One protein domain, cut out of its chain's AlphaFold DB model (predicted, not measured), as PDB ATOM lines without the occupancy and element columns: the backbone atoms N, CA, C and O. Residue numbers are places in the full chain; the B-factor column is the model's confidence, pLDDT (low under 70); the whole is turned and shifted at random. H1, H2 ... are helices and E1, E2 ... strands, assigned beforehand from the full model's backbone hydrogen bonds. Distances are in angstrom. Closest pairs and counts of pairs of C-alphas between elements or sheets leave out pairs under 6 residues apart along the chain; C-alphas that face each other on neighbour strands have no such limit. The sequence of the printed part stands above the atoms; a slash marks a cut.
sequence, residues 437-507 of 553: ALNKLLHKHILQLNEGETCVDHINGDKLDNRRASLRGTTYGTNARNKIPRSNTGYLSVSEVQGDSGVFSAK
ATOM      1  N   ALA A 437     -10.955  43.229 -44.751       92.19
ATOM      2  CA  ALA A 437     -11.300  44.531 -45.304       92.19
ATOM      3  C   ALA A 437     -11.330  44.403 -46.829       92.19
ATOM      4  O   ALA A 437     -10.398  43.860 -47.423       92.19
ATOM      5  N   LEU A 438     -12.417  44.850 -47.465       91.38
ATOM      6  CA  LEU A 438     -12.608  44.748 -48.922       91.38
ATOM      7  C   LEU A 438     -12.460  43.307 -49.461       91.38
ATOM      8  O   LEU A 438     -11.844  43.081 -50.501       91.38
ATOM      9  N   ASN A 439     -12.985  42.310 -48.733       91.38
ATOM     10  CA  ASN A 439     -12.842  40.876 -49.044       91.38
ATOM     11  C   ASN A 439     -11.385  40.368 -49.116       91.38
ATOM     12  O   ASN A 439     -11.130  39.272 -49.619       91.38
ATOM     13  N   LYS A 440     -10.421  41.135 -48.598       92.12
ATOM     14  CA  LYS A 440      -9.013  40.753 -48.448       92.12
ATOM     15  C   LYS A 440      -8.633  40.765 -46.969       92.12
ATOM     16  O   LYS A 440      -9.305  41.369 -46.139       92.12
ATOM     17  N   LEU A 441      -7.560  40.063 -46.619       95.06
ATOM     18  CA  LEU A 441      -7.041  40.053 -45.251       95.06
ATOM     19  C   LEU A 441      -6.488  41.438 -44.903       95.06
ATOM     20  O   LEU A 441      -5.632  41.945 -45.628       95.06
ATOM     21  N   LEU A 442      -6.949  42.022 -43.795       96.44
ATOM     22  CA  LEU A 442      -6.594  43.392 -43.411       96.44
ATOM     23  C   LEU A 442      -5.073  43.585 -43.283       96.44
ATOM     24  O   LEU A 442      -4.529  44.537 -43.835       96.44
ATOM     25  N   HIS A 443      -4.366  42.646 -42.649       97.19
ATOM     26  CA  HIS A 443      -2.906  42.702 -42.512       97.19
ATOM     27  C   HIS A 443      -2.164  42.738 -43.859       97.19
ATOM     28  O   HIS A 443      -1.141  43.406 -43.962       97.19
ATOM     29  N   LYS A 444      -2.689  42.079 -44.907       96.19
ATOM     30  CA  LYS A 444      -2.100  42.122 -46.260       96.19
ATOM     31  C   LYS A 444      -2.316  43.465 -46.950       96.19
ATOM     32  O   LYS A 444      -1.613  43.773 -47.901       96.19
ATOM     33  N   HIS A 445      -3.325  44.224 -46.529       95.44
ATOM     34  CA  HIS A 445      -3.551  45.572 -47.040       95.44
ATOM     35  C   HIS A 445      -2.679  46.610 -46.332       95.44
ATOM     36  O   HIS A 445      -2.251  47.568 -46.964       95.44
ATOM     37  N   ILE A 446      -2.416  46.416 -45.037       96.88
ATOM     38  CA  ILE A 446      -1.620  47.343 -44.222       96.88
ATOM     39  C   ILE A 446      -0.126  47.240 -44.539       96.88
ATOM     40  O   ILE A 446       0.556  48.271 -44.587       96.88
ATOM     41  N   LEU A 447       0.368  46.012 -44.720       96.88
ATOM     42  CA  LEU A 447       1.759  45.725 -45.045       96.88
ATOM     43  C   LEU A 447       1.872  45.364 -46.531       96.88
ATOM     44  O   LEU A 447       1.369  44.325 -46.962       96.88
ATOM     45  N   GLN A 448       2.515  46.233 -47.307       95.31
ATOM     46  CA  GLN A 448       2.905  45.922 -48.679       95.31
ATOM     47  C   GLN A 448       4.123  44.998 -48.609       95.31
ATOM     48  O   GLN A 448       5.118  45.352 -47.985       95.31
ATOM     49  N   LEU A 449       3.996  43.791 -49.160       96.69
ATOM     50  CA  LEU A 449       5.073  42.802 -49.165       96.69
ATOM     51  C   LEU A 449       6.115  43.182 -50.221       96.69
ATOM     52  O   LEU A 449       5.742  43.498 -51.352       96.69
ATOM     53  N   ASN A 450       7.391  43.117 -49.849       96.31
ATOM     54  CA  ASN A 450       8.509  43.322 -50.769       96.31
ATOM     55  C   ASN A 450       8.710  42.099 -51.681       96.31
ATOM     56  O   ASN A 450       8.178  41.011 -51.428       96.31
ATOM     57  N   GLU A 451       9.516  42.252 -52.735       96.50
ATOM     58  CA  GLU A 451       9.935  41.118 -53.566       96.50
ATOM     59  C   GLU A 451      10.649  40.057 -52.708       96.50
ATOM     60  O   GLU A 451      11.538  40.360 -51.917       96.50
ATOM     61  N   GLY A 452      10.204  38.801 -52.817       94.88
ATOM     62  CA  GLY A 452      10.690  37.675 -52.004       94.88
ATOM     63  C   GLY A 452       9.864  37.375 -50.744       94.88
ATOM     64  O   GLY A 452       9.890  36.246 -50.244       94.88
ATOM     65  N   GLU A 453       9.048  38.311 -50.257       97.56
ATOM     66  CA  GLU A 453       8.151  38.068 -49.125       97.56
ATOM     67  C   GLU A 453       6.825  37.468 -49.609       97.56
ATOM     68  O   GLU A 453       6.089  38.047 -50.406       97.56
ATOM     69  N   THR A 454       6.480  36.275 -49.122       97.06
ATOM     70  CA  THR A 454       5.306  35.529 -49.616       97.06
ATOM     71  C   THR A 454       4.111  35.571 -48.664       97.06
ATOM     72  O   THR A 454       2.984  35.252 -49.065       97.06
ATOM     73  N   CYS A 455       4.315  35.978 -47.407       97.06
ATOM     74  CA  CYS A 455       3.264  36.092 -46.401       97.06
ATOM     75  C   CYS A 455       3.548  37.186 -45.361       97.06
ATOM     76  O   CYS A 455       4.680  37.625 -45.187       97.06
ATOM     77  N   VAL A 456       2.497  37.607 -44.651       97.69
ATOM     78  CA  VAL A 456       2.604  38.502 -43.490       97.69
ATOM     79  C   VAL A 456       2.553  37.644 -42.229       97.69
ATOM     80  O   VAL A 456       1.672  36.787 -42.105       97.69
ATOM     81  N   ASP A 457       3.494  37.861 -41.320       97.12
ATOM     82  CA  ASP A 457       3.577  37.203 -40.018       97.12
ATOM     83  C   ASP A 457       3.250  38.191 -38.892       97.12
ATOM     84  O   ASP A 457       3.685  39.345 -38.913       97.12
ATOM     85  N   HIS A 458       2.470  37.722 -37.920       97.31
ATOM     86  CA  HIS A 458       2.092  38.476 -36.726       97.31
ATOM     87  C   HIS A 458       3.123  38.180 -35.645       97.31
ATOM     88  O   HIS A 458       3.102  37.102 -35.056       97.31
ATOM     89  N   ILE A 459       4.015  39.136 -35.375       95.69
ATOM     90  CA  ILE A 459       5.164  38.956 -34.470       95.69
ATOM     91  C   ILE A 459       4.706  38.518 -33.070       95.69
ATOM     92  O   ILE A 459       5.341  37.671 -32.450       95.69
ATOM     93  N   ASN A 460       3.582  39.057 -32.591       94.56
ATOM     94  CA  ASN A 460       2.994  38.730 -31.289       94.56
ATOM     95  C   ASN A 460       2.051  37.508 -31.305       94.56
ATOM     96  O   ASN A 460       1.507  37.143 -30.267       94.56
ATOM     97  N   GLY A 461       1.798  36.907 -32.472       94.44
ATOM     98  CA  GLY A 461       0.833  35.819 -32.649       94.44
ATOM     99  C   GLY A 461      -0.648  36.222 -32.549       94.44
ATOM    100  O   GLY A 461      -1.516  35.383 -32.814       94.44
ATOM    101  N   ASP A 462      -0.970  37.479 -32.224       94.94
ATOM    102  CA  ASP A 462      -2.349  37.963 -32.156       94.94
ATOM    103  C   ASP A 462      -2.844  38.409 -33.536       94.94
ATOM    104  O   ASP A 462      -2.469  39.447 -34.074       94.94
ATOM    105  N   LYS A 463      -3.774  37.633 -34.093       96.44
ATOM    106  CA  LYS A 463      -4.377  37.862 -35.415       96.44
ATOM    107  C   LYS A 463      -5.236  39.127 -35.489       96.44
ATOM    108  O   LYS A 463      -5.585  39.564 -36.594       96.44
ATOM    109  N   LEU A 464      -5.652  39.666 -34.342       96.31
ATOM    110  CA  LEU A 464      -6.461  40.878 -34.258       96.31
ATOM    111  C   LEU A 464      -5.599  42.142 -34.185       96.31
ATOM    112  O   LEU A 464      -6.077  43.207 -34.593       96.31
ATOM    113  N   ASP A 465      -4.335  42.032 -33.770       97.06
ATOM    114  CA  ASP A 465      -3.393  43.147 -33.767       97.06
ATOM    115  C   ASP A 465      -2.801  43.354 -35.165       97.06
ATOM    116  O   ASP A 465      -1.917  42.638 -35.626       97.06
ATOM    117  N   ASN A 466      -3.335  44.341 -35.879       97.31
ATOM    118  CA  ASN A 466      -2.911  44.668 -37.239       97.31
ATOM    119  C   ASN A 466      -2.070  45.956 -37.287       97.31
ATOM    120  O   ASN A 466      -1.940  46.566 -38.348       97.31
ATOM    121  N   ARG A 467      -1.512  46.401 -36.152       97.25
ATOM    122  CA  ARG A 467      -0.562  47.523 -36.128       97.25
ATOM    123  C   ARG A 467       0.681  47.148 -36.932       97.25
ATOM    124  O   ARG A 467       1.195  46.048 -36.769       97.25
ATOM    125  N   ARG A 468       1.216  48.070 -37.745       97.31
ATOM    126  CA  ARG A 468       2.420  47.818 -38.569       97.31
ATOM    127  C   ARG A 468       3.601  47.277 -37.758       97.31
ATOM    128  O   ARG A 468       4.241  46.346 -38.213       97.31
ATOM    129  N   ALA A 469       3.824  47.785 -36.545       97.06
ATOM    130  CA  ALA A 469       4.884  47.310 -35.648       97.06
ATOM    131  C   ALA A 469       4.720  45.844 -35.191       97.06
ATOM    132  O   ALA A 469       5.683  45.231 -34.746       97.06
ATOM    133  N   SER A 470       3.511  45.281 -35.293       97.31
ATOM    134  CA  SER A 470       3.208  43.883 -34.963       97.31
ATOM    135  C   SER A 470       3.211  42.964 -36.194       97.31
ATOM    136  O   SER A 470       2.989  41.758 -36.064       97.31
ATOM    137  N   LEU A 471       3.438  43.514 -37.390       97.50
ATOM    138  CA  LEU A 471       3.443  42.789 -38.656       97.50
ATOM    139  C   LEU A 471       4.858  42.775 -39.242       97.50
ATOM    140  O   LEU A 471       5.559  43.782 -39.208       97.50
ATOM    141  N   ARG A 472       5.256  41.654 -39.844       97.69
ATOM    142  CA  ARG A 472       6.464  41.571 -40.679       97.69
ATOM    143  C   ARG A 472       6.190  40.812 -41.967       97.69
ATOM    144  O   ARG A 472       5.420  39.848 -41.970       97.69
ATOM    145  N   GLY A 473       6.833  41.224 -43.050       97.81
ATOM    146  CA  GLY A 473       6.881  40.445 -44.277       97.81
ATOM    147  C   GLY A 473       7.837  39.276 -44.085       97.81
ATOM    148  O   GLY A 473       8.891  39.407 -43.463       97.81
ATOM    149  N   THR A 474       7.441  38.081 -44.506       97.44
ATOM    150  CA  THR A 474       8.292  36.898 -44.375       97.44
ATOM    151  C   THR A 474       7.923  35.823 -45.394       97.44
ATOM    152  O   THR A 474       6.914  35.908 -46.099       97.44
ATOM    153  N   THR A 475       8.735  34.774 -45.482       97.50
ATOM    154  CA  THR A 475       8.435  33.605 -46.314       97.50
ATOM    155  C   THR A 475       7.570  32.598 -45.554       97.50
ATOM    156  O   THR A 475       7.632  32.509 -44.326       97.50
ATOM    157  N   TYR A 476       6.775  31.787 -46.262       95.88
ATOM    158  CA  TYR A 476       5.969  30.739 -45.616       95.88
ATOM    159  C   TYR A 476       6.805  29.771 -44.765       95.88
ATOM    160  O   TYR A 476       6.351  29.368 -43.694       95.88
ATOM    161  N   GLY A 477       8.024  29.433 -45.203       94.62
ATOM    162  CA  GLY A 477       8.941  28.567 -44.457       94.62
ATOM    163  C   GLY A 477       9.382  29.192 -43.133       94.62
ATOM    164  O   GLY A 477       9.339  28.533 -42.094       94.62
ATOM    165  N   THR A 478       9.728  30.481 -43.142       94.19
ATOM    166  CA  THR A 478      10.085  31.219 -41.924       94.19
ATOM    167  C   THR A 478       8.880  31.389 -40.997       94.19
ATOM    168  O   THR A 478       8.991  31.108 -39.808       94.19
ATOM    169  N   ASN A 479       7.700  31.725 -41.525       95.50
ATOM    170  CA  ASN A 479       6.469  31.808 -40.730       95.50
ATOM    171  C   ASN A 479       6.117  30.458 -40.075       95.50
ATOM    172  O   ASN A 479       5.862  30.385 -38.875       95.50
ATOM    173  N   ALA A 480       6.171  29.352 -40.823       92.88
ATOM    174  CA  ALA A 480       5.927  28.016 -40.275       92.88
ATOM    175  C   ALA A 480       6.928  27.653 -39.168       92.88
ATOM    176  O   ALA A 480       6.541  27.127 -38.126       92.88
ATOM    177  N   ARG A 481       8.201  28.008 -39.363       89.50
ATOM    178  CA  ARG A 481       9.269  27.859 -38.367       89.50
ATOM    179  C   ARG A 481       9.035  28.677 -37.092       89.50
ATOM    180  O   ARG A 481       9.496  28.235 -36.045       89.50
ATOM    181  N   ASN A 482       8.341  29.812 -37.185       87.00
ATOM    182  CA  ASN A 482       7.978  30.661 -36.045       87.00
ATOM    183  C   ASN A 482       6.725  30.163 -35.311       87.00
ATOM    184  O   ASN A 482       6.567  30.428 -34.126       87.00
ATOM    185  N   LYS A 483       5.835  29.429 -35.995       86.69
ATOM    186  CA  LYS A 483       4.632  28.846 -35.376       86.69
ATOM    187  C   LYS A 483       4.932  27.701 -34.426       86.69
ATOM    188  O   LYS A 483       4.138  27.442 -33.527       86.69
ATOM    189  N   ILE A 484       6.009  26.966 -34.679       82.50
ATOM    190  CA  ILE A 484       6.404  25.850 -33.831       82.50
ATOM    191  C   ILE A 484       7.158  26.454 -32.645       82.50
ATOM    192  O   ILE A 484       8.244  27.000 -32.865       82.50
ATOM    193  N   PRO A 485       6.635  26.375 -31.406       72.06
ATOM    194  CA  PRO A 485       7.451  26.671 -30.239       72.06
ATOM    195  C   PRO A 485       8.621  25.684 -30.263       72.06
ATOM    196  O   PRO A 485       8.436  24.478 -30.124       72.06
ATOM    197  N   ARG A 486       9.825  26.179 -30.558       67.56
ATOM    198  CA  ARG A 486      11.009  25.325 -30.769       67.56
ATOM    199  C   ARG A 486      11.551  24.724 -29.473       67.56
ATOM    200  O   ARG A 486      12.445  23.888 -29.513       67.56
ATOM    201  N   SER A 487      11.010  25.149 -28.342       74.81
ATOM    202  CA  SER A 487      11.391  24.723 -27.009       74.81
ATOM    203  C   SER A 487      10.197  24.866 -26.068       74.81
ATOM    204  O   SER A 487       9.314  25.701 -26.280       74.81
ATOM    205  N   ASN A 488      10.207  24.095 -24.980       73.69
ATOM    206  CA  ASN A 488       9.246  24.245 -23.882       73.69
ATOM    207  C   ASN A 488       9.308  25.638 -23.228       73.69
ATOM    208  O   ASN A 488       8.381  26.030 -22.529       73.69
ATOM    209  N   THR A 489      10.382  26.393 -23.474       73.06
ATOM    210  CA  THR A 489      10.580  27.753 -22.961       73.06
ATOM    211  C   THR A 489       9.906  28.818 -23.826       73.06
ATOM    212  O   THR A 489       9.731  29.941 -23.370       73.06
ATOM    213  N   GLY A 490       9.521  28.491 -25.067       70.81
ATOM    214  CA  GLY A 490       8.899  29.425 -26.010       70.81
ATOM    215  C   GLY A 490       9.872  30.360 -26.740       70.81
ATOM    216  O   GLY A 490       9.441  31.079 -27.640       70.81
ATOM    217  N   TYR A 491      11.172  30.332 -26.421       70.19
ATOM    218  CA  TYR A 491      12.186  31.201 -27.031       70.19
ATOM    219  C   TYR A 491      13.094  30.441 -28.006       70.19
ATOM    220  O   TYR A 491      13.533  29.318 -27.743       70.19
ATOM    221  N   LEU A 492      13.400  31.071 -29.147       66.44
ATOM    222  CA  LEU A 492      14.283  30.503 -30.167       66.44
ATOM    223  C   LEU A 492      15.674  30.241 -29.567       66.44
ATOM    224  O   LEU A 492      16.258  31.132 -28.960       66.44
ATOM    225  N   SER A 493      16.196  29.030 -29.760       72.94
ATOM    226  CA  SER A 493      17.527  28.608 -29.295       72.94
ATOM    227  C   SER A 493      17.718  28.516 -27.778       72.94
ATOM    228  O   SER A 493      18.849  28.312 -27.348       72.94
ATOM    229  N   VAL A 494      16.651  28.611 -26.976       72.50
ATOM    230  CA  VAL A 494      16.724  28.444 -25.517       72.50
ATOM    231  C   VAL A 494      16.185  27.073 -25.128       72.50
ATOM    232  O   VAL A 494      14.981  26.831 -25.213       72.50
ATOM    233  N   SER A 495      17.060  26.173 -24.690       84.06
ATOM    234  CA  SER A 495      16.689  24.848 -24.176       84.06
ATOM    235  C   SER A 495      17.023  24.734 -22.695       84.06
ATOM    236  O   SER A 495      18.080  25.192 -22.269       84.06
ATOM    237  N   GLU A 496      16.142  24.107 -21.920       89.50
ATOM    238  CA  GLU A 496      16.464  23.697 -20.551       89.50
ATOM    239  C   GLU A 496      17.550  22.615 -20.597       89.50
ATOM    240  O   GLU A 496      17.458  21.672 -21.392       89.50
ATOM    241  N   VAL A 497      18.608  22.789 -19.805       90.19
ATOM    242  CA  VAL A 497      19.717  21.834 -19.728       90.19
ATOM    243  C   VAL A 497      19.216  20.575 -19.016       90.19
ATOM    244  O   VAL A 497      18.624  20.648 -17.941       90.19
ATOM    245  N   GLN A 498      19.399  19.398 -19.626       88.12
ATOM    246  CA  GLN A 498      18.956  18.138 -19.019       88.12
ATOM    247  C   GLN A 498      19.722  17.875 -17.718       88.12
ATOM    248  O   GLN A 498      20.927  17.657 -17.754       88.12
ATOM    249  N   GLY A 499      19.003  17.833 -16.595       89.19
ATOM    250  CA  GLY A 499      19.560  17.526 -15.272       89.19
ATOM    251  C   GLY A 499      19.408  18.663 -14.265       89.19
ATOM    252  O   GLY A 499      19.229  18.382 -13.085       89.19
ATOM    253  N   ASP A 500      19.337  19.908 -14.744       86.50
ATOM    254  CA  ASP A 500      19.296  21.103 -13.901       86.50
ATOM    255  C   ASP A 500      18.026  21.906 -14.178       86.50
ATOM    256  O   ASP A 500      17.987  22.808 -15.019       86.50
ATOM    257  N   SER A 501      16.950  21.561 -13.463       82.69
ATOM    258  CA  SER A 501      15.678  22.275 -13.587       82.69
ATOM    259  C   SER A 501      15.877  23.766 -13.307       82.69
ATOM    260  O   SER A 501      16.293  24.134 -12.206       82.69
ATOM    261  N   GLY A 502      15.555  24.616 -14.283       88.19
ATOM    262  CA  GLY A 502      15.715  26.072 -14.187       88.19
ATOM    263  C   GLY A 502      17.010  26.653 -14.768       88.19
ATOM    264  O   GLY A 502      17.144  27.878 -14.774       88.19
ATOM    265  N   VAL A 503      17.925  25.832 -15.299       87.44
ATOM    266  CA  VAL A 503      19.074  26.318 -16.080       87.44
ATOM    267  C   VAL A 503      18.738  26.254 -17.566       87.44
ATOM    268  O   VAL A 503      18.400  25.206 -18.119       87.44
ATOM    269  N   PHE A 504      18.835  27.401 -18.232       84.75
ATOM    270  CA  PHE A 504      18.534  27.532 -19.650       84.75
ATOM    271  C   PHE A 504      19.810  27.830 -20.429       84.75
ATOM    272  O   PHE A 504      20.520  28.786 -20.134       84.75
ATOM    273  N   SER A 505      20.081  27.032 -21.457       82.19
ATOM    274  CA  SER A 505      21.166  27.277 -22.401       82.19
ATOM    275  C   SER A 505      20.612  27.976 -23.637       82.19
ATOM    276  O   SER A 505      19.674  27.481 -24.268       82.19
ATOM    277  N   ALA A 506      21.192  29.127 -23.981       83.69
ATOM    278  CA  ALA A 506      20.920  29.831 -25.225       83.69
ATOM    279  C   ALA A 506      22.013  29.494 -26.249       83.69
ATOM    280  O   ALA A 506      23.163  29.900 -26.102       83.69
ATOM    281  N   LYS A 507      21.668  28.769 -27.317       76.00
ATOM    282  CA  LYS A 507      22.590  28.535 -28.436       76.00
ATOM    283  C   LYS A 507      22.647  29.778 -29.323       76.00
ATOM    284  O   LYS A 507      21.772  29.983 -30.166       76.00
TER     285      LYS A 507
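This is residues 437 to 507 of the 553 residues of an uncharacterized protein of Pseudozyma antarctica (UniProt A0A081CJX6). A loose chain with little regular structure makes a rod, with a two-stranded hairpin, E1 and E2, beside the short helices H1 and H2, and a smaller hairpin, E3 and E4, far off toward one end. The 71 printed residues hold, in order, H1 E1 E2 H2 E3 E4; both sheets are antiparallel and the class is mixed, with 27 residues in named elements. The radius of gyration of the C-alphas is 15.9 A, and the spans are 54 by 25 by 17 A.

E1, residues 455 to 458, and E2, 471 to 474, form an antiparallel hairpin at 142 degrees, with N 457 and O 472 2.8 A apart. The closest C-alphas of E1 and H2, residues 476 to 483, are Cys 455 and Tyr 476, 6.0 A apart. Those of E1 and H1, residues 442 to 446, are Val 456 and Lys 444, 6.6 A apart. H1 and H2 are apart. In both, every O i to N i+4 pair is within hydrogen-bond range. E3, 494 to 496, and E4, 504 to 506, form an antiparallel hairpin at 152 degrees, with N 505 and O 495 2.8 A apart.

H1 begins at C-alpha 442 (-6.594, 43.392, -43.411); E4 ends at C-alpha 506 (20.920, 29.831, -25.225). H2 is 10.5 A long, E1 10.0 A and E2 9.5 A.

The farthest C-alphas, Leu 438 and Gly 499, are 53.9 A apart. The printed part has no cut. The link E1 to E2 is long. Residues 486 and 492 have pLDDT under 70.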